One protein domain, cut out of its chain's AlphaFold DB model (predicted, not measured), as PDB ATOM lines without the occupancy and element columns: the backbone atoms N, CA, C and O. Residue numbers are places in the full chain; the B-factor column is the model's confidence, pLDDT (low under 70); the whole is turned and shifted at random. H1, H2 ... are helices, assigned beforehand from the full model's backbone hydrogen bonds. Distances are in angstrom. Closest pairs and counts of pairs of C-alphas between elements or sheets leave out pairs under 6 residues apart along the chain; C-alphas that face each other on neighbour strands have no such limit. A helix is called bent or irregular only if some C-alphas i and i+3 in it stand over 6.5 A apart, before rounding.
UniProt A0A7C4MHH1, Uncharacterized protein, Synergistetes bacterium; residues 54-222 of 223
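Overview. This is residues 54 to 222 of the 223 residues of an uncharacterized protein of Synergistetes bacterium (UniProt A0A7C4MHH1). A loosely built bundle of long helices makes a rod: H4, the longest, runs along it the same way as H1 and H6, while H2 and then H3 run back beside them. A long link returns from the end of H4 to short H5, which folds back into H6 as a hairpin. The printed part has 169 residues, with six named helices, H1 to H6 in order, and no named strand: all helix. It is loose, with a radius of gyration of the C-alphas of 19.1 A and spans of 66 by 26 by 22 A.

Along the chain. H1, residues 54 to 79, begins at C-alpha 54 (-53.375, -28.696, -16.053) and is 37.5 A long. H2, residues 84 to 98, is only just irregular: C-alphas 85 and 88 are 6.9 A apart. H3 is residues 104 to 119. H4, residues 122 to 162, is 58.6 A long. After H5, residues 176 to 185, H6, residues 189 to 221, runs 48.5 A to C-alpha 221 (-29.977, -25.323, 18.143).

Arrangement. H4 is the hub, touching five helices. It forms a hairpin with H3, closest C-alphas Tyr 110 and Ala 132, 4.4 A, at a shallow tilt of 27 degrees. Residues 151 to 162 alone of H4 touch H6, closest C-alphas Leu 162 and Val 216, 6.3 A. H5 touches H4 at a steep tilt of 51 degrees, closest C-alphas Val 176 and Gln 141, 5.8 A. H2 and H3 are apart. Every O i to N i+4 pair is within hydrogen-bond range in H1 and H5; H2 has 9 of 11, H3 11 of 12, H4 36 of 37 and H6 28 of 29.

Size, cuts and confidence. The C-alphas farthest apart, Gly 123 and Gly 222, are 66.4 A apart. The printed part has no cut. The link H4 to H5 is long. Confidence is under 70 at 11 residues, among them 121 to 123.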
ATOM      1  N   LEU A  54     -53.061 -29.818 -16.941       88.50
ATOM      2  CA  LEU A  54     -53.375 -28.696 -16.053       88.50
ATOM      3  C   LEU A  54     -53.101 -29.030 -14.586       88.50
ATOM      4  O   LEU A  54     -52.451 -28.247 -13.893       88.50
ATOM      5  N   LEU A  55     -53.533 -30.207 -14.128       89.75
ATOM      6  CA  LEU A  55     -53.279 -30.681 -12.767       89.75
ATOM      7  C   LEU A  55     -51.781 -30.826 -12.483       89.75
ATOM      8  O   LEU A  55     -51.319 -30.427 -11.413       89.75
ATOM      9  N   LEU A  56     -51.015 -31.360 -13.434       88.44
ATOM     10  CA  LEU A  56     -49.571 -31.516 -13.291       88.44
ATOM     11  C   LEU A  56     -48.870 -30.157 -13.184       88.44
ATOM     12  O   LEU A  56     -48.113 -29.936 -12.239       88.44
ATOM     13  N   LEU A  57     -49.171 -29.220 -14.087       89.44
ATOM     14  CA  LEU A  57     -48.602 -27.871 -14.049       89.44
ATOM     15  C   LEU A  57     -48.979 -27.144 -12.753       89.44
ATOM     16  O   LEU A  57     -48.119 -26.520 -12.131       89.44
ATOM     17  N   PHE A  58     -50.229 -27.274 -12.305       91.69
ATOM     18  CA  PHE A  58     -50.679 -26.720 -11.031       91.69
ATOM     19  C   PHE A  58     -49.929 -27.329  -9.839       91.69
ATOM     20  O   PHE A  58     -49.548 -26.611  -8.910       91.69
ATOM     21  N   SER A  59     -49.665 -28.639  -9.874       91.62
ATOM     22  CA  SER A  59     -48.909 -29.325  -8.824       91.62
ATOM     23  C   SER A  59     -47.483 -28.786  -8.698       91.62
ATOM     24  O   SER A  59     -47.025 -28.565  -7.578       91.62
ATOM     25  N   TRP A  60     -46.813 -28.482  -9.817       92.44
ATOM     26  CA  TRP A  60     -45.481 -27.875  -9.809       92.44
ATOM     27  C   TRP A  60     -45.500 -26.479  -9.191       92.44
ATOM     28  O   TRP A  60     -44.685 -26.189  -8.316       92.44
ATOM     29  N   ASN A  61     -46.465 -25.642  -9.584       93.56
ATOM     30  CA  ASN A  61     -46.634 -24.308  -9.007       93.56
ATOM     31  C   ASN A  61     -46.781 -24.379  -7.482       93.56
ATOM     32  O   ASN A  61     -46.078 -23.684  -6.752       93.56
ATOM     33  N   ARG A  62     -47.669 -25.255  -6.994       94.06
ATOM     34  CA  ARG A  62     -47.899 -25.439  -5.556       94.06
ATOM     35  C   ARG A  62     -46.649 -25.951  -4.844       94.06
ATOM     36  O   ARG A  62     -46.311 -25.442  -3.781       94.06
ATOM     37  N   ALA A  63     -45.962 -26.932  -5.424       91.69
ATOM     38  CA  ALA A  63     -44.766 -27.527  -4.842       91.69
ATOM     39  C   ALA A  63     -43.653 -26.486  -4.635       91.69
ATOM     40  O   ALA A  63     -43.107 -26.379  -3.537       91.69
ATOM     41  N   ILE A  64     -43.371 -25.670  -5.654       93.50
ATOM     42  CA  ILE A  64     -42.331 -24.638  -5.578       93.50
ATOM     43  C   ILE A  64     -42.760 -23.481  -4.671       93.50
ATOM     44  O   ILE A  64     -41.968 -23.074  -3.826       93.50
ATOM     45  N   LYS A  65     -44.008 -22.995  -4.754       94.38
ATOM     46  CA  LYS A  65     -44.507 -21.941  -3.849       94.38
ATOM     47  C   LYS A  65     -44.422 -22.339  -2.383       94.38
ATOM     48  O   LYS A  65     -43.841 -21.607  -1.587       94.38
ATOM     49  N   ASN A  66     -44.920 -23.527  -2.047       94.12
ATOM     50  CA  ASN A  66     -44.827 -24.044  -0.687       94.12
ATOM     51  C   ASN A  66     -43.362 -24.159  -0.248       94.12
ATOM     52  O   ASN A  66     -43.038 -23.894   0.905       94.12
ATOM     53  N   ASN A  67     -42.455 -24.547  -1.151       91.94
ATOM     54  CA  ASN A  67     -41.036 -24.624  -0.830       91.94
ATOM     55  C   ASN A  67     -40.423 -23.233  -0.562       91.94
ATOM     56  O   ASN A  67     -39.694 -23.076   0.420       91.94
ATOM     57  N   ILE A  68     -40.769 -22.217  -1.359       94.25
ATOM     58  CA  ILE A  68     -40.378 -20.815  -1.133       94.25
ATOM     59  C   ILE A  68     -40.853 -20.351   0.247       94.25
ATOM     60  O   ILE A  68     -40.041 -19.880   1.041       94.25
ATOM     61  N   GLU A  69     -42.138 -20.520   0.558       94.56
ATOM     62  CA  GLU A  69     -42.731 -20.116   1.840       94.56
ATOM     63  C   GLU A  69     -42.074 -20.829   3.021       94.56
ATOM     64  O   GLU A  69     -41.618 -20.189   3.966       94.56
ATOM     65  N   ASN A  70     -41.921 -22.148   2.929       91.88
ATOM     66  CA  ASN A  70     -41.243 -22.943   3.945       91.88
ATOM     67  C   ASN A  70     -39.789 -22.502   4.160       91.88
ATOM     68  O   ASN A  70     -39.293 -22.520   5.286       91.88
ATOM     69  N   THR A  71     -39.100 -22.109   3.087       92.00
ATOM     70  CA  THR A  71     -37.735 -21.589   3.172       92.00
ATOM     71  C   THR A  71     -37.732 -20.216   3.848       92.00
ATOM     72  O   THR A  71     -36.925 -19.997   4.748       92.00
ATOM     73  N   LYS A  72     -38.663 -19.311   3.513       92.56
ATOM     74  CA  LYS A  72     -38.813 -18.017   4.208       92.56
ATOM     75  C   LYS A  72     -39.008 -18.222   5.713       92.56
ATOM     76  O   LYS A  72     -38.255 -17.650   6.495       92.56
ATOM     77  N   LEU A  73     -39.943 -19.090   6.104       91.25
ATOM     78  CA  LEU A  73     -40.234 -19.387   7.510       91.25
ATOM     79  C   LEU A  73     -39.016 -19.956   8.249       91.25
ATOM     80  O   LEU A  73     -38.703 -19.519   9.355       91.25
ATOM     81  N   LEU A  74     -38.290 -20.892   7.626       89.56
ATOM     82  CA  LEU A  74     -37.065 -21.449   8.196       89.56
ATOM     83  C   LEU A  74     -36.025 -20.355   8.458       89.56
ATOM     84  O   LEU A  74     -35.487 -20.268   9.556       89.56
ATOM     85  N   PHE A  75     -35.728 -19.520   7.466       89.31
ATOM     86  CA  PHE A  75     -34.665 -18.528   7.605       89.31
ATOM     87  C   PHE A  75     -35.061 -17.346   8.493       89.31
ATOM     88  O   PHE A  75     -34.197 -16.812   9.181       89.31
ATOM     89  N   GLN A  76     -36.348 -16.999   8.573       90.00
ATOM     90  CA  GLN A  76     -36.869 -16.075   9.589       90.00
ATOM     91  C   GLN A  76     -36.686 -16.641  11.003       90.00
ATOM     92  O   GLN A  76     -36.241 -15.932  11.903       90.00
ATOM     93  N   PHE A  77     -36.952 -17.934  11.202       87.44
ATOM     94  CA  PHE A  77     -36.686 -18.598  12.478       87.44
ATOM     95  C   PHE A  77     -35.193 -18.585  12.832       87.44
ATOM     96  O   PHE A  77     -34.831 -18.290  13.971       87.44
ATOM     97  N   ILE A  78     -34.318 -18.860  11.860       86.62
ATOM     98  CA  ILE A  78     -32.865 -18.812  12.066       86.62
ATOM     99  C   ILE A  78     -32.415 -17.390  12.415       86.62
ATOM    100  O   ILE A  78     -31.629 -17.221  13.344       86.62
ATOM    101  N   GLN A  79     -32.931 -16.370  11.723       85.94
ATOM    102  CA  GLN A  79     -32.616 -14.958  11.968       85.94
ATOM    103  C   GLN A  79     -32.806 -14.561  13.439       85.94
ATOM    104  O   GLN A  79     -31.995 -13.808  13.979       85.94
ATOM    105  N   GLY A  80     -33.848 -15.093  14.087       82.50
ATOM    106  CA  GLY A  80     -34.137 -14.856  15.502       82.50
ATOM    107  C   GLY A  80     -33.194 -15.562  16.483       82.50
ATOM    108  O   GLY A  80     -33.233 -15.253  17.669       82.50
ATOM    109  N   LYS A  81     -32.350 -16.494  16.019       81.94
ATOM    110  CA  LYS A  81     -31.480 -17.335  16.864       81.94
ATOM    111  C   LYS A  81     -29.981 -17.113  16.681       81.94
ATOM    112  O   LYS A  81     -29.200 -17.591  17.495       81.94
ATOM    113  N   ILE A  82     -29.567 -16.435  15.616       80.38
ATOM    114  CA  ILE A  82     -28.148 -16.239  15.292       80.38
ATOM    115  C   ILE A  82     -27.602 -14.893  15.791       80.38
ATOM    116  O   ILE A  82     -28.353 -13.944  16.018       80.38
ATOM    117  N   SER A  83     -26.274 -14.809  15.922       73.81
ATOM    118  CA  SER A  83     -25.550 -13.587  16.291       73.81
ATOM    119  C   SER A  83     -25.725 -12.463  15.262       73.81
ATOM    120  O   SER A  83     -25.854 -12.726  14.063       73.81
ATOM    121  N   GLU A  84     -25.641 -11.204  15.711       71.75
ATOM    122  CA  GLU A  84     -25.774 -10.009  14.852       71.75
ATOM    123  C   GLU A  84     -24.845 -10.045  13.626       71.75
ATOM    124  O   GLU A  84     -25.266  -9.722  12.520       71.75
ATOM    125  N   SER A  85     -23.619 -10.558  13.780       69.75
ATOM    126  CA  SER A  85     -22.634 -10.664  12.691       69.75
ATOM    127  C   SER A  85     -23.069 -11.536  11.506       69.75
ATOM    128  O   SER A  85     -22.608 -11.324  10.388       69.75
ATOM    129  N   LYS A  86     -23.957 -12.518  11.716       74.75
ATOM    130  CA  LYS A  86     -24.490 -13.387  10.649       74.75
ATOM    131  C   LYS A  86     -25.873 -12.940  10.169       74.75
ATOM    132  O   LYS A  86     -26.376 -13.454   9.168       74.75
ATOM    133  N   ARG A  87     -26.504 -11.992  10.872       80.06
ATOM    134  CA  ARG A  87     -27.890 -11.574  10.639       80.06
ATOM    135  C   ARG A  87     -28.055 -10.844   9.315       80.06
ATOM    136  O   ARG A  87     -29.024 -11.107   8.606       80.06
ATOM    137  N   GLU A  88     -27.090 -10.012   8.939       83.00
ATOM    138  CA  GLU A  88     -27.112  -9.277   7.671       83.00
ATOM    139  C   GLU A  88     -27.144 -10.216   6.454       83.00
ATOM    140  O   GLU A  88     -27.955 -10.041   5.543       83.00
ATOM    141  N   SER A  89     -26.353 -11.294   6.485       83.12
ATOM    142  CA  SER A  89     -26.353 -12.309   5.422       83.12
ATOM    143  C   SER A  89     -27.712 -13.011   5.289       83.12
ATOM    144  O   SER A  89     -28.163 -13.275   4.173       83.12
ATOM    145  N   ILE A  90     -28.405 -13.267   6.406       85.75
ATOM    146  CA  ILE A  90     -29.763 -13.833   6.385       85.75
ATOM    147  C   ILE A  90     -30.785 -12.829   5.858       85.75
ATOM    148  O   ILE A  90     -31.671 -13.221   5.103       85.75
ATOM    149  N   ILE A  91     -30.673 -11.549   6.213       88.00
ATOM    150  CA  ILE A  91     -31.575 -10.503   5.713       88.00
ATOM    151  C   ILE A  91     -31.471 -10.403   4.189       88.00
ATOM    152  O   ILE A  91     -32.493 -10.443   3.503       88.00
ATOM    153  N   LEU A  92     -30.249 -10.359   3.649       88.44
ATOM    154  CA  LEU A  92     -30.015 -10.356   2.203       88.44
ATOM    155  C   LEU A  92     -30.579 -11.615   1.534       88.44
ATOM    156  O   LEU A  92     -31.174 -11.543   0.459       88.44
ATOM    157  N   PHE A  93     -30.427 -12.772   2.176       90.69
ATOM    158  CA  PHE A  93     -30.965 -14.033   1.683       90.69
ATOM    159  C   PHE A  93     -32.500 -14.056   1.651       90.69
ATOM    160  O   PHE A  93     -33.101 -14.385   0.626       90.69
ATOM    161  N   LEU A  94     -33.141 -13.657   2.750       91.81
ATOM    162  CA  LEU A  94     -34.594 -13.540   2.859       91.81
ATOM    163  C   LEU A  94     -35.148 -12.535   1.853       91.81
ATOM    164  O   LEU A  94     -36.183 -12.802   1.246       91.81
ATOM    165  N   HIS A  95     -34.443 -11.424   1.625       92.44
ATOM    166  CA  HIS A  95     -34.813 -10.450   0.609       92.44
ATOM    167  C   HIS A  95     -34.811 -11.078  -0.791       92.44
ATOM    168  O   HIS A  95     -35.812 -10.985  -1.499       92.44
ATOM    169  N   LYS A  96     -33.759 -11.819  -1.163       93.44
ATOM    170  CA  LYS A  96     -33.707 -12.520  -2.458       93.44
ATOM    171  C   LYS A  96     -34.824 -13.554  -2.609       93.44
ATOM    172  O   LYS A  96     -35.486 -13.576  -3.638       93.44
ATOM    173  N   ILE A  97     -35.102 -14.361  -1.580       92.81
ATOM    174  CA  ILE A  97     -36.232 -15.310  -1.622       92.81
ATOM    175  C   ILE A  97     -37.575 -14.575  -1.693       92.81
ATOM    176  O   ILE A  97     -38.514 -15.063  -2.318       92.81
ATOM    177  N   SER A  98     -37.707 -13.410  -1.054       90.75
ATOM    178  CA  SER A  98     -38.945 -12.622  -1.091       90.75
ATOM    179  C   SER A  98     -39.320 -12.165  -2.494       90.75
ATOM    180  O   SER A  98     -40.506 -12.122  -2.792       90.75
ATOM    181  N   GLN A  99     -38.323 -11.947  -3.352       93.44
ATOM    182  CA  GLN A  99     -38.496 -11.565  -4.752       93.44
ATOM    183  C   GLN A  99     -38.821 -12.751  -5.673       93.44
ATOM    184  O   GLN A  99     -39.165 -12.552  -6.836       93.44
ATOM    185  N   LEU A 100     -38.701 -13.993  -5.187       93.81
ATOM    186  CA  LEU A 100     -39.020 -15.176  -5.977       93.81
ATOM    187  C   LEU A 100     -40.533 -15.362  -6.068       93.81
ATOM    188  O   LEU A 100     -41.176 -15.849  -5.135       93.81
ATOM    189  N   GLU A 101     -41.085 -15.030  -7.231       92.44
ATOM    190  CA  GLU A 101     -42.503 -15.195  -7.523       92.44
ATOM    191  C   GLU A 101     -42.724 -15.907  -8.856       92.44
ATOM    192  O   GLU A 101     -42.191 -15.536  -9.902       92.44
ATOM    193  N   ILE A 102     -43.549 -16.953  -8.816       93.81
ATOM    194  CA  ILE A 102     -43.985 -17.662 -10.018       93.81
ATOM    195  C   ILE A 102     -45.152 -16.890 -10.629       93.81
ATOM    196  O   ILE A 102     -46.131 -16.611  -9.929       93.81
ATOM    197  N   ALA A 103     -45.104 -16.640 -11.939       94.75
ATOM    198  CA  ALA A 103     -46.157 -16.012 -12.739       94.75
ATOM    199  C   ALA A 103     -47.422 -16.895 -12.833       94.75
ATOM    200  O   ALA A 103     -47.807 -17.382 -13.892       94.75
ATOM    201  N   THR A 104     -48.091 -17.122 -11.700       94.25
ATOM    202  CA  THR A 104     -49.269 -18.000 -11.571       94.25
ATOM    203  C   THR A 104     -50.447 -17.491 -12.393       94.25
ATOM    204  O   THR A 104     -51.252 -18.276 -12.883       94.25
ATOM    205  N   TRP A 105     -50.543 -16.175 -12.574       96.31
ATOM    206  CA  TRP A 105     -51.549 -15.558 -13.430       96.31
ATOM    207  C   TRP A 105     -51.452 -16.076 -14.878       96.31
ATOM    208  O   TRP A 105     -52.479 -16.352 -15.493       96.31
ATOM    209  N   ALA A 106     -50.238 -16.310 -15.393       96.06
ATOM    210  CA  ALA A 106     -50.029 -16.815 -16.748       96.06
ATOM    211  C   ALA A 106     -50.537 -18.258 -16.892       96.06
ATOM    212  O   ALA A 106     -51.133 -18.596 -17.909       96.06
ATOM    213  N   PHE A 107     -50.400 -19.087 -15.848       95.31
ATOM    214  CA  PHE A 107     -51.015 -20.418 -15.810       95.31
ATOM    215  C   PHE A 107     -52.543 -20.346 -15.935       95.31
ATOM    216  O   PHE A 107     -53.125 -21.103 -16.710       95.31
ATOM    217  N   TRP A 108     -53.197 -19.428 -15.217       96.19
ATOM    218  CA  TRP A 108     -54.656 -19.294 -15.269       96.19
ATOM    219  C   TRP A 108     -55.155 -18.789 -16.623       96.19
ATOM    220  O   TRP A 108     -56.144 -19.310 -17.133       96.19
ATOM    221  N   ILE A 109     -54.452 -17.836 -17.241       96.25
ATOM    222  CA  ILE A 109     -54.785 -17.371 -18.595       96.25
ATOM    223  C   ILE A 109     -54.572 -18.489 -19.621       96.25
ATOM    224  O   ILE A 109     -55.427 -18.702 -20.480       96.25
ATOM    225  N   TYR A 110     -53.482 -19.255 -19.505       92.69
ATOM    226  CA  TYR A 110     -53.271 -20.460 -20.310       92.69
ATOM    227  C   TYR A 110     -54.437 -21.447 -20.156       92.69
ATOM    228  O   TYR A 110     -55.006 -21.877 -21.159       92.69
ATOM    229  N   ALA A 111     -54.824 -21.776 -18.920       90.81
ATOM    230  CA  ALA A 111     -55.910 -22.709 -18.636       90.81
ATOM    231  C   ALA A 111     -57.242 -22.231 -19.225       90.81
ATOM    232  O   ALA A 111     -57.975 -23.026 -19.819       90.81
ATOM    233  N   LEU A 112     -57.529 -20.931 -19.114       93.12
ATOM    234  CA  LEU A 112     -58.706 -20.303 -19.699       93.12
ATOM    235  C   LEU A 112     -58.707 -20.451 -21.222       93.12
ATOM    236  O   LEU A 112     -59.646 -21.021 -21.774       93.12
ATOM    237  N   PHE A 113     -57.658 -19.994 -21.908       87.75
ATOM    238  CA  PHE A 113     -57.603 -20.059 -23.370       87.75
ATOM    239  C   PHE A 113     -57.603 -21.486 -23.899       87.75
ATOM    240  O   PHE A 113     -58.303 -21.759 -24.870       87.75
ATOM    241  N   TYR A 114     -56.900 -22.404 -23.236       82.94
ATOM    242  CA  TYR A 114     -56.938 -23.823 -23.572       82.94
ATOM    243  C   TYR A 114     -58.362 -24.389 -23.462       82.94
ATOM    244  O   TYR A 114     -58.843 -25.048 -24.382       82.94
ATOM    245  N   THR A 115     -59.071 -24.083 -22.372       84.44
ATOM    246  CA  THR A 115     -60.432 -24.589 -22.136       84.44
ATOM    247  C   THR A 115     -61.434 -24.010 -23.131       84.44
ATOM    248  O   THR A 115     -62.231 -24.750 -23.703       84.44
ATOM    249  N   VAL A 116     -61.369 -22.704 -23.406       84.38
ATOM    250  CA  VAL A 116     -62.237 -22.061 -24.406       84.38
ATOM    251  C   VAL A 116     -61.923 -22.584 -25.813       84.38
ATOM    252  O   VAL A 116     -62.842 -22.818 -26.598       84.38
ATOM    253  N   ALA A 117     -60.651 -22.856 -26.135       77.12
ATOM    254  CA  ALA A 117     -60.254 -23.399 -27.434       77.12
ATOM    255  C   ALA A 117     -60.895 -24.768 -27.727       77.12
ATOM    256  O   ALA A 117     -61.226 -25.048 -28.881       77.12
ATOM    257  N   LEU A 118     -61.096 -25.605 -26.701       72.69
ATOM    258  CA  LEU A 118     -61.688 -26.941 -26.836       72.69
ATOM    259  C   LEU A 118     -63.140 -26.913 -27.328       72.69
ATOM    260  O   LEU A 118     -63.535 -27.808 -28.070       72.69
ATOM    261  N   ILE A 119     -63.903 -25.886 -26.946       75.62
ATOM    262  CA  ILE A 119     -65.327 -25.733 -27.292       75.62
ATOM    263  C   ILE A 119     -65.573 -24.723 -28.423       75.62
ATOM    264  O   ILE A 119     -66.708 -24.528 -28.848       75.62
ATOM    265  N   SER A 120     -64.519 -24.066 -28.915       73.38
ATOM    266  CA  SER A 120     -64.607 -23.037 -29.956       73.38
ATOM    267  C   SER A 120     -64.581 -23.599 -31.386       73.38
ATOM    268  O   SER A 120     -64.006 -24.656 -31.656       73.38
ATOM    269  N   GLY A 121     -65.161 -22.850 -32.331       67.81
ATOM    270  CA  GLY A 121     -65.071 -23.142 -33.767       67.81
ATOM    271  C   GLY A 121     -63.650 -22.983 -34.332       67.81
ATOM    272  O   GLY A 121     -62.802 -22.318 -33.740       67.81
ATOM    273  N   ILE A 122     -63.394 -23.569 -35.510       62.69
ATOM    274  CA  ILE A 122     -62.048 -23.734 -36.106       62.69
ATOM    275  C   ILE A 122     -61.241 -22.424 -36.170       62.69
ATOM    276  O   ILE A 122     -60.069 -22.424 -35.802       62.69
ATOM    277  N   GLY A 123     -61.854 -21.310 -36.590       67.56
ATOM    278  CA  GLY A 123     -61.159 -20.021 -36.714       67.56
ATOM    279  C   GLY A 123     -60.677 -19.457 -35.371       67.56
ATOM    280  O   GLY A 123     -59.505 -19.119 -35.219       67.56
ATOM    281  N   LEU A 124     -61.556 -19.425 -34.363       74.38
ATOM    282  CA  LEU A 124     -61.227 -18.934 -33.020       74.38
ATOM    283  C   LEU A 124     -60.269 -19.885 -32.280       74.38
ATOM    284  O   LEU A 124     -59.393 -19.437 -31.538       74.38
ATOM    285  N   LYS A 125     -60.379 -21.193 -32.533       72.75
ATOM    286  CA  LYS A 125     -59.541 -22.232 -31.927       72.75
ATOM    287  C   LYS A 125     -58.054 -22.037 -32.207       72.75
ATOM    288  O   LYS A 125     -57.237 -22.258 -31.316       72.75
ATOM    289  N   VAL A 126     -57.680 -21.646 -33.428       67.69
ATOM    290  CA  VAL A 126     -56.267 -21.422 -33.781       67.69
ATOM    291  C   VAL A 126     -55.694 -20.261 -32.971       67.69
ATOM    292  O   VAL A 126     -54.659 -20.424 -32.327       67.69
ATOM    293  N   LEU A 127     -56.400 -19.128 -32.933       74.44
ATOM    294  CA  LEU A 127     -55.983 -17.948 -32.176       74.44
ATOM    295  C   LEU A 127     -55.841 -18.252 -30.678       74.44
ATOM    296  O   LEU A 127     -54.811 -17.944 -30.080       74.44
ATOM    297  N   LEU A 128     -56.844 -18.900 -30.080       75.94
ATOM    298  CA  LEU A 128     -56.826 -19.246 -28.658       75.94
ATOM    299  C   LEU A 128     -55.696 -20.218 -28.307       75.94
ATOM    300  O   LEU A 128     -55.085 -20.064 -27.256       75.94
ATOM    301  N   ASN A 129     -55.367 -21.173 -29.181       72.69
ATOM    302  CA  ASN A 129     -54.232 -22.072 -28.957       72.69
ATOM    303  C   ASN A 129     -52.881 -21.348 -29.037       72.69
ATOM    304  O   ASN A 129     -51.994 -21.651 -28.240       72.69
ATOM    305  N   ILE A 130     -52.722 -20.380 -29.945       76.56
ATOM    306  CA  ILE A 130     -51.512 -19.544 -30.010       76.56
ATOM    307  C   ILE A 130     -51.372 -18.730 -28.721       76.56
ATOM    308  O   ILE A 130     -50.308 -18.731 -28.103       76.56
ATOM    309  N   LEU A 131     -52.450 -18.084 -28.271       79.19
ATOM    310  CA  LEU A 131     -52.444 -17.332 -27.016       79.19
ATOM    311  C   LEU A 131     -52.151 -18.247 -25.822       79.19
ATOM    312  O   LEU A 131     -51.260 -17.946 -25.031       79.19
ATOM    313  N   ALA A 132     -52.830 -19.392 -25.717       80.31
ATOM    314  CA  ALA A 132     -52.577 -20.388 -24.680       80.31
ATOM    315  C   ALA A 132     -51.096 -20.799 -24.658       80.31
ATOM    316  O   ALA A 132     -50.479 -20.824 -23.596       80.31
ATOM    317  N   PHE A 133     -50.499 -21.050 -25.824       80.44
ATOM    318  CA  PHE A 133     -49.088 -21.400 -25.938       80.44
ATOM    319  C   PHE A 133     -48.154 -20.289 -25.431       80.44
ATOM    320  O   PHE A 133     -47.215 -20.580 -24.690       80.44
ATOM    321  N   ILE A 134     -48.427 -19.020 -25.756       83.19
ATOM    322  CA  ILE A 134     -47.647 -17.877 -25.251       83.19
ATOM    323  C   ILE A 134     -47.700 -17.826 -23.718       83.19
ATOM    324  O   ILE A 134     -46.662 -17.735 -23.063       83.19
ATOM    325  N   PHE A 135     -48.892 -17.935 -23.126       89.56
ATOM    326  CA  PHE A 135     -49.039 -17.892 -21.667       89.56
ATOM    327  C   PHE A 135     -48.442 -19.119 -20.971       89.56
ATOM    328  O   PHE A 135     -47.845 -18.981 -19.902       89.56
ATOM    329  N   LEU A 136     -48.506 -20.298 -21.597       87.38
ATOM    330  CA  LEU A 136     -47.793 -21.485 -21.132       87.38
ATOM    331  C   LEU A 136     -46.280 -21.244 -21.129       87.38
ATOM    332  O   LEU A 136     -45.615 -21.564 -20.146       87.38
ATOM    333  N   ALA A 137     -45.735 -20.649 -22.190       85.25
ATOM    334  CA  ALA A 137     -44.313 -20.349 -22.283       85.25
ATOM    335  C   ALA A 137     -43.860 -19.359 -21.195       85.25
ATOM    336  O   ALA A 137     -42.857 -19.604 -20.523       85.25
ATOM    337  N   ILE A 138     -44.629 -18.289 -20.963       93.00
ATOM    338  CA  ILE A 138     -44.378 -17.320 -19.882       93.00
ATOM    339  C   ILE A 138     -44.384 -18.023 -18.518       93.00
ATOM    340  O   ILE A 138     -43.460 -17.847 -17.720       93.00
ATOM    341  N   TYR A 139     -45.401 -18.851 -18.262       94.75
ATOM    342  CA  TYR A 139     -45.515 -19.611 -17.020       94.75
ATOM    343  C   TYR A 139     -44.311 -20.536 -16.801       94.75
ATOM    344  O   TYR A 139     -43.695 -20.499 -15.736       94.75
ATOM    345  N   LEU A 140     -43.936 -21.328 -17.808       91.62
ATOM    346  CA  LEU A 140     -42.803 -22.251 -17.721       91.62
ATOM    347  C   LEU A 140     -41.478 -21.519 -17.519       91.62
ATOM    348  O   LEU A 140     -40.654 -21.970 -16.728       91.62
ATOM    349  N   GLN A 141     -41.276 -20.384 -18.191       93.50
ATOM    350  CA  GLN A 141     -40.043 -19.606 -18.066       93.50
ATOM    351  C   GLN A 141     -39.886 -19.098 -16.635       93.50
ATOM    352  O   GLN A 141     -38.820 -19.242 -16.037       93.50
ATOM    353  N   SER A 142     -40.966 -18.554 -16.071       94.88
ATOM    354  CA  SER A 142     -41.005 -18.127 -14.676       94.88
ATOM    355  C   SER A 142     -40.771 -19.305 -13.728       94.88
ATOM    356  O   SER A 142     -39.904 -19.219 -12.862       94.88
ATOM    357  N   LEU A 143     -41.459 -20.432 -13.932       94.38
ATOM    358  CA  LEU A 143     -41.306 -21.629 -13.107       94.38
ATOM    359  C   LEU A 143     -39.859 -22.140 -13.111       94.38
ATOM    360  O   LEU A 143     -39.309 -22.398 -12.043       94.38
ATOM    361  N   PHE A 144     -39.226 -22.267 -14.280       92.62
ATOM    362  CA  PHE A 144     -37.848 -22.752 -14.392       92.62
ATOM    363  C   PHE A 144     -36.850 -21.788 -13.771       92.62
ATOM    364  O   PHE A 144     -35.976 -22.226 -13.027       92.62
ATOM    365  N   SER A 145     -37.000 -20.490 -14.034       93.62
ATOM    366  CA  SER A 145     -36.116 -19.467 -13.480       93.62
ATOM    367  C   SER A 145     -36.190 -19.428 -11.954       93.62
ATOM    368  O   SER A 145     -35.160 -19.440 -11.287       93.62
ATOM    369  N   VAL A 146     -37.404 -19.424 -11.397       94.69
ATOM    370  CA  VAL A 146     -37.626 -19.373  -9.948       94.69
ATOM    371  C   VAL A 146     -37.146 -20.652  -9.272       94.69
ATOM    372  O   VAL A 146     -36.504 -20.583  -8.230       94.69
ATOM    373  N   SER A 147     -37.425 -21.817  -9.860       93.44
ATOM    374  CA  SER A 147     -37.005 -23.104  -9.293       93.44
ATOM    375  C   SER A 147     -35.483 -23.241  -9.267       93.44
ATOM    376  O   SER A 147     -34.920 -23.658  -8.253       93.44
ATOM    377  N   PHE A 148     -34.816 -22.847 -10.356       92.81
ATOM    378  CA  PHE A 148     -33.359 -22.842 -10.440       92.81
ATOM    379  C   PHE A 148     -32.750 -21.902  -9.395       92.81
ATOM    380  O   PHE A 148     -31.938 -22.341  -8.577       92.81
ATOM    381  N   GLU A 149     -33.199 -20.645  -9.346       93.19
ATOM    382  CA  GLU A 149     -32.660 -19.656  -8.409       93.19
ATOM    383  C   GLU A 149     -32.924 -20.049  -6.949       93.19
ATOM    384  O   GLU A 149     -32.021 -19.962  -6.119       93.19
ATOM    385  N   LEU A 150     -34.111 -20.582  -6.631       93.56
ATOM    386  CA  LEU A 150     -34.415 -21.109  -5.298       93.56
ATOM    387  C   LEU A 150     -33.446 -22.226  -4.896       93.56
ATOM    388  O   LEU A 150     -32.943 -22.223  -3.771       93.56
ATOM    389  N   SER A 151     -33.181 -23.175  -5.799       91.88
ATOM    390  CA  SER A 151     -32.277 -24.293  -5.511       91.88
ATOM    391  C   SER A 151     -30.847 -23.820  -5.243       91.88
ATOM    392  O   SER A 151     -30.244 -24.203  -4.237       91.88
ATOM    393  N   ARG A 152     -30.353 -22.879  -6.054       90.50
ATOM    394  CA  ARG A 152     -29.029 -22.268  -5.912       90.50
ATOM    395  C   ARG A 152     -28.892 -21.468  -4.619       90.50
ATOM    396  O   ARG A 152     -27.900 -21.607  -3.898       90.50
ATOM    397  N   LEU A 153     -29.893 -20.644  -4.309       91.69
ATOM    398  CA  LEU A 153     -29.948 -19.864  -3.077       91.69
ATOM    399  C   LEU A 153     -29.863 -20.789  -1.862       91.69
ATOM    400  O   LEU A 153     -29.016 -20.590  -0.991       91.69
ATOM    401  N   LYS A 154     -30.675 -21.845  -1.821       91.38
ATOM    402  CA  LYS A 154     -30.684 -22.776  -0.689       91.38
ATOM    403  C   LYS A 154     -29.395 -23.567  -0.560       91.38
ATOM    404  O   LYS A 154     -28.899 -23.682   0.553       91.38
ATOM    405  N   SER A 155     -28.822 -24.041  -1.666       90.31
ATOM    406  CA  SER A 155     -27.516 -24.712  -1.658       90.31
ATOM    407  C   SER A 155     -26.435 -23.808  -1.053       90.31
ATOM    408  O   SER A 155     -25.709 -24.209  -0.139       90.31
ATOM    409  N   THR A 156     -26.406 -22.536  -1.464       89.12
ATOM    410  CA  THR A 156     -25.468 -21.532  -0.935       89.12
ATOM    411  C   THR A 156     -25.689 -21.291   0.559       89.12
ATOM    412  O   THR A 156     -24.748 -21.338   1.350       89.12
ATOM    413  N   ALA A 157     -26.940 -21.067   0.966       88.25
ATOM    414  CA  ALA A 157     -27.265 -20.765   2.350       88.25
ATOM    415  C   ALA A 157     -27.026 -21.964   3.274       88.25
ATOM    416  O   ALA A 157     -26.398 -21.815   4.318       88.25
ATOM    417  N   TYR A 158     -27.455 -23.168   2.896       89.31
ATOM    418  CA  TYR A 158     -27.209 -24.372   3.690       89.31
ATOM    419  C   TYR A 158     -25.719 -24.680   3.801       89.31
ATOM    420  O   TYR A 158     -25.267 -25.020   4.891       89.31
ATOM    421  N   SER A 159     -24.942 -24.472   2.735       88.06
ATOM    422  CA  SER A 159     -23.486 -24.637   2.799       88.06
ATOM    423  C   SER A 159     -22.841 -23.671   3.796       88.06
ATOM    424  O   SER A 159     -21.963 -24.062   4.562       88.06
ATOM    425  N   TYR A 160     -23.319 -22.423   3.834       86.31
ATOM    426  CA  TYR A 160     -22.858 -21.415   4.787       86.31
ATOM    427  C   TYR A 160     -23.155 -21.801   6.246       86.31
ATOM    428  O   TYR A 160     -22.286 -21.661   7.104       86.31
ATOM    429  N   PHE A 161     -24.354 -22.324   6.540       82.19
ATOM    430  CA  PHE A 161     -24.724 -22.722   7.907       82.19
ATOM    431  C   PHE A 161     -24.082 -24.033   8.360       82.19
ATOM    432  O   PHE A 161     -23.741 -24.162   9.533       82.19
ATOM    433  N   LEU A 162     -23.897 -24.992   7.453       83.75
ATOM    434  CA  LEU A 162     -23.309 -26.292   7.775       83.75
ATOM    435  C   LEU A 162     -21.774 -26.280   7.769       83.75
ATOM    436  O   LEU A 162     -21.168 -27.252   8.214       83.75
ATOM    437  N   GLY A 163     -21.141 -25.231   7.230       81.31
ATOM    438  CA  GLY A 163     -19.684 -25.157   7.072       81.31
ATOM    439  C   GLY A 163     -19.108 -26.198   6.101       81.31
ATOM    440  O   GLY A 163     -17.901 -26.415   6.072       81.31
ATOM    441  N   LYS A 164     -19.964 -26.861   5.318       84.38
ATOM    442  CA  LYS A 164     -19.615 -27.888   4.329       84.38
ATOM    443  C   LYS A 164     -20.567 -27.800   3.136       84.38
ATOM    444  O   LYS A 164     -21.682 -27.314   3.316       84.38
ATOM    445  N   PRO A 165     -20.185 -28.294   1.946       82.06
ATOM    446  CA  PRO A 165     -21.050 -28.258   0.771       82.06
ATOM    447  C   PRO A 165     -22.390 -28.960   1.035       82.06
ATOM    448  O   PRO A 165     -22.432 -30.154   1.336       82.06
ATOM    449  N   ALA A 166     -23.485 -28.214   0.921       80.62
ATOM    450  CA  ALA A 166     -24.841 -28.735   0.962       80.62
ATOM    451  C   ALA A 166     -25.279 -29.068  -0.465       80.62
ATOM    452  O   ALA A 166     -25.702 -28.195  -1.220       80.62
ATOM    453  N   LEU A 167     -25.154 -30.338  -0.842       74.56
ATOM    454  CA  LEU A 167     -25.634 -30.826  -2.132       74.56
ATOM    455  C   LEU A 167     -27.160 -30.929  -2.080       74.56
ATOM    456  O   LEU A 167     -27.703 -31.894  -1.552       74.56
ATOM    457  N   ILE A 168     -27.829 -29.894  -2.584       80.44
ATOM    458  CA  ILE A 168     -29.246 -29.940  -2.933       80.44
ATOM    459  C   ILE A 168     -29.326 -30.089  -4.447       80.44
ATOM    460  O   ILE A 168     -28.678 -29.338  -5.176       80.44
ATOM    461  N   THR A 169     -30.138 -31.025  -4.917       81.75
ATOM    462  CA  THR A 169     -30.372 -31.275  -6.331       81.75
ATOM    463  C   THR A 169     -30.900 -30.015  -6.989       81.75
ATOM    464  O   THR A 169     -31.967 -29.502  -6.653       81.75
ATOM    465  N   GLU A 170     -30.135 -29.506  -7.944       80.38
ATOM    466  CA  GLU A 170     -30.509 -28.319  -8.693       80.38
ATOM    467  C   GLU A 170     -31.615 -28.650  -9.696       80.38
ATOM    468  O   GLU A 170     -31.503 -29.571 -10.514       80.38
ATOM    469  N   ILE A 171     -32.681 -27.850  -9.677       83.62
ATOM    470  CA  ILE A 171     -33.698 -27.901 -10.727       83.62
ATOM    471  C   ILE A 171     -33.132 -27.140 -11.917       83.62
ATOM    472  O   ILE A 171     -32.949 -25.925 -11.852       83.62
ATOM    473  N   LYS A 172     -32.852 -27.841 -13.019       84.12
ATOM    474  CA  LYS A 172     -32.164 -27.234 -14.163       84.12
ATOM    475  C   LYS A 172     -32.984 -26.091 -14.757       84.12
ATOM    476  O   LYS A 172     -34.129 -26.290 -15.183       84.12
ATOM    477  N   GLY A 173     -32.357 -24.921 -14.864       82.75
ATOM    478  CA  GLY A 173     -32.858 -23.824 -15.682       82.75
ATOM    479  C   GLY A 173     -32.924 -24.262 -17.143       82.75
ATOM    480  O   GLY A 173     -31.990 -24.865 -17.672       82.75
ATOM    481  N   ARG A 174     -34.053 -24.003 -17.800       87.69
ATOM    482  CA  ARG A 174     -34.284 -24.398 -19.192       87.69
ATOM    483  C   ARG A 174     -34.758 -23.202 -19.989       87.69
ATOM    484  O   ARG A 174     -35.601 -22.442 -19.523       87.69
ATOM    485  N   ASN A 175     -34.245 -23.075 -21.207       87.88
ATOM    486  CA  ASN A 175     -34.733 -22.086 -22.155       87.88
ATOM    487  C   ASN A 175     -36.043 -22.587 -22.775       87.88
ATOM    488  O   ASN A 175     -36.062 -23.606 -23.472       87.88
ATOM    489  N   VAL A 176     -37.135 -21.865 -22.531       84.88
ATOM    490  CA  VAL A 176     -38.466 -22.252 -23.008       84.88
ATOM    491  C   VAL A 176     -38.580 -22.246 -24.534       84.88
ATOM    492  O   VAL A 176     -39.299 -23.077 -25.084       84.88
ATOM    493  N   ILE A 177     -37.831 -21.395 -25.240       77.56
ATOM    494  CA  ILE A 177     -37.814 -21.372 -26.712       77.56
ATOM    495  C   ILE A 177     -37.222 -22.678 -27.248       77.56
ATOM    496  O   ILE A 177     -37.794 -23.305 -28.136       77.56
ATOM    497  N   ILE A 178     -36.112 -23.140 -26.665       82.31
ATOM    498  CA  ILE A 178     -35.497 -24.420 -27.047       82.31
ATOM    499  C   ILE A 178     -36.456 -25.571 -26.739       82.31
ATOM    500  O   ILE A 178     -36.642 -26.463 -27.566       82.31
ATOM    501  N   VAL A 179     -37.113 -25.531 -25.576       79.94
ATOM    502  CA  VAL A 179     -38.131 -26.521 -25.200       79.94
ATOM    503  C   VAL A 179     -39.264 -26.573 -26.224       79.94
ATOM    504  O   VAL A 179     -39.676 -27.664 -26.615       79.94
ATOM    505  N   ALA A 180     -39.747 -25.419 -26.679       73.44
ATOM    506  CA  ALA A 180     -40.784 -25.317 -27.695       73.44
ATOM    507  C   ALA A 180     -40.343 -25.915 -29.035       73.44
ATOM    508  O   ALA A 180     -41.038 -26.771 -29.578       73.44
ATOM    509  N   ILE A 181     -39.171 -25.516 -29.536       71.00
ATOM    510  CA  ILE A 181     -38.619 -26.006 -30.806       71.00
ATOM    511  C   ILE A 181     -38.460 -27.528 -30.767       71.00
ATOM    512  O   ILE A 181     -38.935 -28.222 -31.664       71.00
ATOM    513  N   LEU A 182     -37.859 -28.064 -29.700       72.75
ATOM    514  CA  LEU A 182     -37.687 -29.506 -29.534       72.75
ATOM    515  C   LEU A 182     -39.030 -30.225 -29.426       72.75
ATOM    516  O   LEU A 182     -39.193 -31.292 -30.012       72.75
ATOM    517  N   SER A 183     -40.012 -29.643 -28.737       71.12
ATOM    518  CA  SER A 183     -41.361 -30.212 -28.658       71.12
ATOM    519  C   SER A 183     -42.030 -30.276 -30.031       71.12
ATOM    520  O   SER A 183     -42.670 -31.276 -30.330       71.12
ATOM    521  N   ILE A 184     -41.847 -29.270 -30.888       69.25
ATOM    522  CA  ILE A 184     -42.411 -29.257 -32.246       69.25
ATOM    523  C   ILE A 184     -41.708 -30.288 -33.138       69.25
ATOM    524  O   ILE A 184     -42.376 -31.133 -33.730       69.25
ATOM    525  N   ILE A 185     -40.371 -30.262 -33.201       63.91
ATOM    526  CA  ILE A 185     -39.580 -31.141 -34.084       63.91
ATOM    527  C   ILE A 185     -39.748 -32.619 -33.707       63.91
ATOM    528  O   ILE A 185     -39.741 -33.488 -34.573       63.91
ATOM    529  N   THR A 186     -39.940 -32.916 -32.420       72.44
ATOM    530  CA  THR A 186     -40.132 -34.290 -31.927       72.44
ATOM    531  C   THR A 186     -41.600 -34.706 -31.826       72.44
ATOM    532  O   THR A 186     -41.902 -35.693 -31.159       72.44
ATOM    533  N   PHE A 187     -42.529 -33.962 -32.437       65.12
ATOM    534  CA  PHE A 187     -43.969 -34.246 -32.377       65.12
ATOM    535  C   PHE A 187     -44.483 -34.477 -30.942       65.12
ATOM    536  O   PHE A 187     -45.258 -35.388 -30.671       65.12
ATOM    537  N   THR A 188     -44.077 -33.613 -30.008       66.31
ATOM    538  CA  THR A 188     -44.439 -33.612 -28.575       66.31
ATOM    539  C   THR A 188     -43.731 -34.671 -27.720       66.31
ATOM    540  O   THR A 188     -43.880 -34.659 -26.499       66.31
ATOM    541  N   ILE A 189     -42.894 -35.547 -28.287       74.06
ATOM    542  CA  ILE A 189     -42.141 -36.544 -27.499       74.06
ATOM    543  C   ILE A 189     -41.235 -35.855 -26.470       74.06
ATOM    544  O   ILE A 189     -41.198 -36.246 -25.303       74.06
ATOM    545  N   TYR A 190     -40.556 -34.776 -26.866       76.62
ATOM    546  CA  TYR A 190     -39.730 -33.999 -25.945       76.62
ATOM    547  C   TYR A 190     -40.551 -33.349 -24.823       76.62
ATOM    548  O   TYR A 190     -40.094 -33.301 -23.683       76.62
ATOM    549  N   TRP A 191     -41.775 -32.898 -25.111       80.31
ATOM    550  CA  TRP A 191     -42.669 -32.339 -24.094       80.31
ATOM    551  C   TRP A 191     -43.001 -33.378 -23.019       80.31
ATOM    552  O   TRP A 191     -42.899 -33.095 -21.829       80.31
ATOM    553  N   LEU A 192     -43.298 -34.616 -23.418       76.50
ATOM    554  CA  LEU A 192     -43.554 -35.719 -22.487       76.50
ATOM    555  C   LEU A 192     -42.336 -36.042 -21.622       76.50
ATOM    556  O   LEU A 192     -42.457 -36.172 -20.403       76.50
ATOM    557  N   TYR A 193     -41.159 -36.131 -22.246       84.88
ATOM    558  CA  TYR A 193     -39.896 -36.286 -21.527       84.88
ATOM    559  C   TYR A 193     -39.719 -35.179 -20.482       84.88
ATOM    560  O   TYR A 193     -39.376 -35.453 -19.330       84.88
ATOM    561  N   LEU A 194     -40.008 -33.934 -20.863       85.06
ATOM    562  CA  LEU A 194     -39.896 -32.772 -19.997       85.06
ATOM    563  C   LEU A 194     -40.826 -32.874 -18.780       85.06
ATOM    564  O   LEU A 194     -40.380 -32.632 -17.660       85.06
ATOM    565  N   LEU A 195     -42.087 -33.283 -18.982       83.81
ATOM    566  CA  LEU A 195     -43.059 -33.480 -17.901       83.81
ATOM    567  C   LEU A 195     -42.544 -34.477 -16.852       83.81
ATOM    568  O   LEU A 195     -42.614 -34.212 -15.649       83.81
ATOM    569  N   ILE A 196     -41.987 -35.606 -17.295       82.31
ATOM    570  CA  ILE A 196     -41.418 -36.619 -16.394       82.31
ATOM    571  C   ILE A 196     -40.189 -36.055 -15.684       82.31
ATOM    572  O   ILE A 196     -40.080 -36.137 -14.459       82.31
ATOM    573  N   LYS A 197     -39.268 -35.461 -16.447       87.94
ATOM    574  CA  LYS A 197     -37.976 -35.017 -15.931       87.94
ATOM    575  C   LYS A 197     -38.117 -33.901 -14.898       87.94
ATOM    576  O   LYS A 197     -37.473 -33.980 -13.858       87.94
ATOM    577  N   ILE A 198     -38.964 -32.903 -15.151       87.12
ATOM    578  CA  ILE A 198     -39.214 -31.809 -14.200       87.12
ATOM    579  C   ILE A 198     -39.869 -32.345 -12.938       87.12
ATOM    580  O   ILE A 198     -39.467 -31.975 -11.844       87.12
ATOM    581  N   THR A 199     -40.859 -33.229 -13.077       86.81
ATOM    582  CA  THR A 199     -41.523 -33.806 -11.904       86.81
ATOM    583  C   THR A 199     -40.514 -34.522 -11.012       86.81
ATOM    584  O   THR A 199     -40.498 -34.291  -9.808       86.81
ATOM    585  N   TYR A 200     -39.623 -35.318 -11.607       88.69
ATOM    586  CA  TYR A 200     -38.541 -35.969 -10.877       88.69
ATOM    587  C   TYR A 200     -37.592 -34.962 -10.207       88.69
ATOM    588  O   TYR A 200     -37.286 -35.110  -9.029       88.69
ATOM    589  N   GLU A 201     -37.158 -33.923 -10.926       88.06
ATOM    590  CA  GLU A 201     -36.271 -32.889 -10.376       88.06
ATOM    591  C   GLU A 201     -36.912 -32.128  -9.211       88.06
ATOM    592  O   GLU A 201     -36.263 -31.934  -8.189       88.06
ATOM    593  N   ILE A 202     -38.188 -31.744  -9.322       86.81
ATOM    594  CA  ILE A 202     -38.922 -31.067  -8.243       86.81
ATOM    595  C   ILE A 202     -39.051 -31.985  -7.027       86.81
ATOM    596  O   ILE A 202     -38.817 -31.545  -5.903       86.81
ATOM    597  N   SER A 203     -39.420 -33.251  -7.230       87.12
ATOM    598  CA  SER A 203     -39.552 -34.213  -6.134       87.12
ATOM    599  C   SER A 203     -38.220 -34.450  -5.422       87.12
ATOM    600  O   SER A 203     -38.168 -34.326  -4.201       87.12
ATOM    601  N   SER A 204     -37.148 -34.705  -6.176       88.44
ATOM    602  CA  SER A 204     -35.802 -34.915  -5.633       88.44
ATOM    603  C   SER A 204     -35.284 -33.675  -4.899       88.44
ATOM    604  O   SER A 204     -34.786 -33.789  -3.782       88.44
ATOM    605  N   PHE A 205     -35.500 -32.482  -5.459       89.00
ATOM    606  CA  PHE A 205     -35.173 -31.219  -4.801       89.00
ATOM    607  C   PHE A 205     -35.880 -31.059  -3.447       89.00
ATOM    608  O   PHE A 205     -35.259 -30.649  -2.469       89.00
ATOM    609  N   ILE A 206     -37.178 -31.371  -3.373       87.94
ATOM    610  CA  ILE A 206     -37.961 -31.251  -2.133       87.94
ATOM    611  C   ILE A 206     -37.504 -32.270  -1.087       87.94
ATOM    612  O   ILE A 206     -37.401 -31.925   0.089       87.94
ATOM    613  N   GLU A 207     -37.241 -33.506  -1.498       88.69
ATOM    614  CA  GLU A 207     -36.799 -34.575  -0.601       88.69
ATOM    615  C   GLU A 207     -35.423 -34.266   0.008       88.69
ATOM    616  O   GLU A 207     -35.237 -34.330   1.226       88.69
ATOM    617  N   GLU A 208     -34.472 -33.831  -0.816       87.12
ATOM    618  CA  GLU A 208     -33.146 -33.443  -0.337       87.12
ATOM    619  C   GLU A 208     -33.182 -32.178   0.517       87.12
ATOM    620  O   GLU A 208     -32.517 -32.119   1.551       87.12
ATOM    621  N   ASP A 209     -34.006 -31.194   0.154       87.62
ATOM    622  CA  ASP A 209     -34.253 -30.028   0.998       87.62
ATOM    623  C   ASP A 209     -34.723 -30.427   2.400       87.62
ATOM    624  O   ASP A 209     -34.187 -29.937   3.392       87.62
ATOM    625  N   GLN A 210     -35.701 -31.328   2.504       87.19
ATOM    626  CA  GLN A 210     -36.197 -31.793   3.800       87.19
ATOM    627  C   GLN A 210     -35.087 -32.448   4.628       87.19
ATOM    628  O   GLN A 210     -34.963 -32.156   5.820       87.19
ATOM    629  N   ARG A 211     -34.248 -33.272   3.994       86.94
ATOM    630  CA  ARG A 211     -33.118 -33.940   4.647       86.94
ATOM    631  C   ARG A 211     -32.064 -32.948   5.141       86.94
ATOM    632  O   ARG A 211     -31.627 -33.031   6.286       86.94
ATOM    633  N   VAL A 212     -31.656 -31.996   4.302       86.88
ATOM    634  CA  VAL A 212     -30.615 -31.017   4.660       86.88
ATOM    635  C   VAL A 212     -31.130 -30.018   5.698       86.88
ATOM    636  O   VAL A 212     -30.395 -29.637   6.611       86.88
ATOM    637  N   ARG A 213     -32.409 -29.637   5.619       86.12
ATOM    638  CA  ARG A 213     -33.053 -28.724   6.570       86.12
ATOM    639  C   ARG A 213     -32.973 -29.217   8.012       86.12
ATOM    640  O   ARG A 213     -32.781 -28.396   8.904       86.12
ATOM    641  N   GLN A 214     -33.114 -30.521   8.246       84.75
ATOM    642  CA  GLN A 214     -32.978 -31.096   9.588       84.75
ATOM    643  C   GLN A 214     -31.575 -30.847  10.156       84.75
ATOM    644  O   GLN A 214     -31.456 -30.290  11.244       84.75
ATOM    645  N   GLY A 215     -30.528 -31.114   9.370       83.12
ATOM    646  CA  GLY A 215     -29.147 -30.849   9.783       83.12
ATOM    647  C   GLY A 215     -28.858 -29.364  10.032       83.12
ATOM    648  O   GLY A 215     -28.133 -29.020  10.961       83.12
ATOM    649  N   VAL A 216     -29.461 -28.460   9.249       83.88
ATOM    650  CA  VAL A 216     -29.355 -27.007   9.484       83.88
ATOM    651  C   VAL A 216     -30.022 -26.616  10.805       83.88
ATOM    652  O   VAL A 216     -29.457 -25.844  11.576       83.88
ATOM    653  N   LEU A 217     -31.209 -27.155  11.101       83.75
ATOM    654  CA  LEU A 217     -31.911 -26.889  12.358       83.75
ATOM    655  C   LEU A 217     -31.144 -27.412  13.580       83.75
ATOM    656  O   LEU A 217     -31.132 -26.737  14.608       83.75
ATOM    657  N   GLU A 218     -30.507 -28.576  13.475       83.06
ATOM    658  CA  GLU A 218     -29.650 -29.143  14.524       83.06
ATOM    659  C   GLU A 218     -28.408 -28.281  14.764       83.06
ATOM    660  O   GLU A 218     -28.139 -27.898  15.901       83.06
ATOM    661  N   ALA A 219     -27.714 -27.869  13.698       78.25
ATOM    662  CA  ALA A 219     -26.530 -27.013  13.796       78.25
ATOM    663  C   ALA A 219     -26.814 -25.658  14.474       78.25
ATOM    664  O   ALA A 219     -25.919 -25.059  15.068       78.25
ATOM    665  N   ILE A 220     -28.053 -25.167  14.389       75.00
ATOM    666  CA  ILE A 220     -28.464 -23.856  14.914       75.00
ATOM    667  C   ILE A 220     -29.032 -23.951  16.334       75.00
ATOM    668  O   ILE A 220     -29.017 -22.958  17.059       75.00
ATOM    669  N   LYS A 221     -29.529 -25.119  16.758       68.50
ATOM    670  CA  LYS A 221     -29.977 -25.323  18.143       68.50
ATOM    671  C   LYS A 221     -28.812 -25.400  19.138       68.50
ATOM    672  O   LYS A 221     -29.044 -25.090  20.299       68.50
ATOM    673  N   GLY A 222     -27.599 -25.716  18.675       56.50
ATOM    674  CA  GLY A 222     -26.473 -26.035  19.556       56.50
ATOM    675  C   GLY A 222     -26.681 -27.383  20.271       56.50
ATOM    676  O   GLY A 222     -27.799 -27.905  20.242       56.50
TER     677      GLY A 222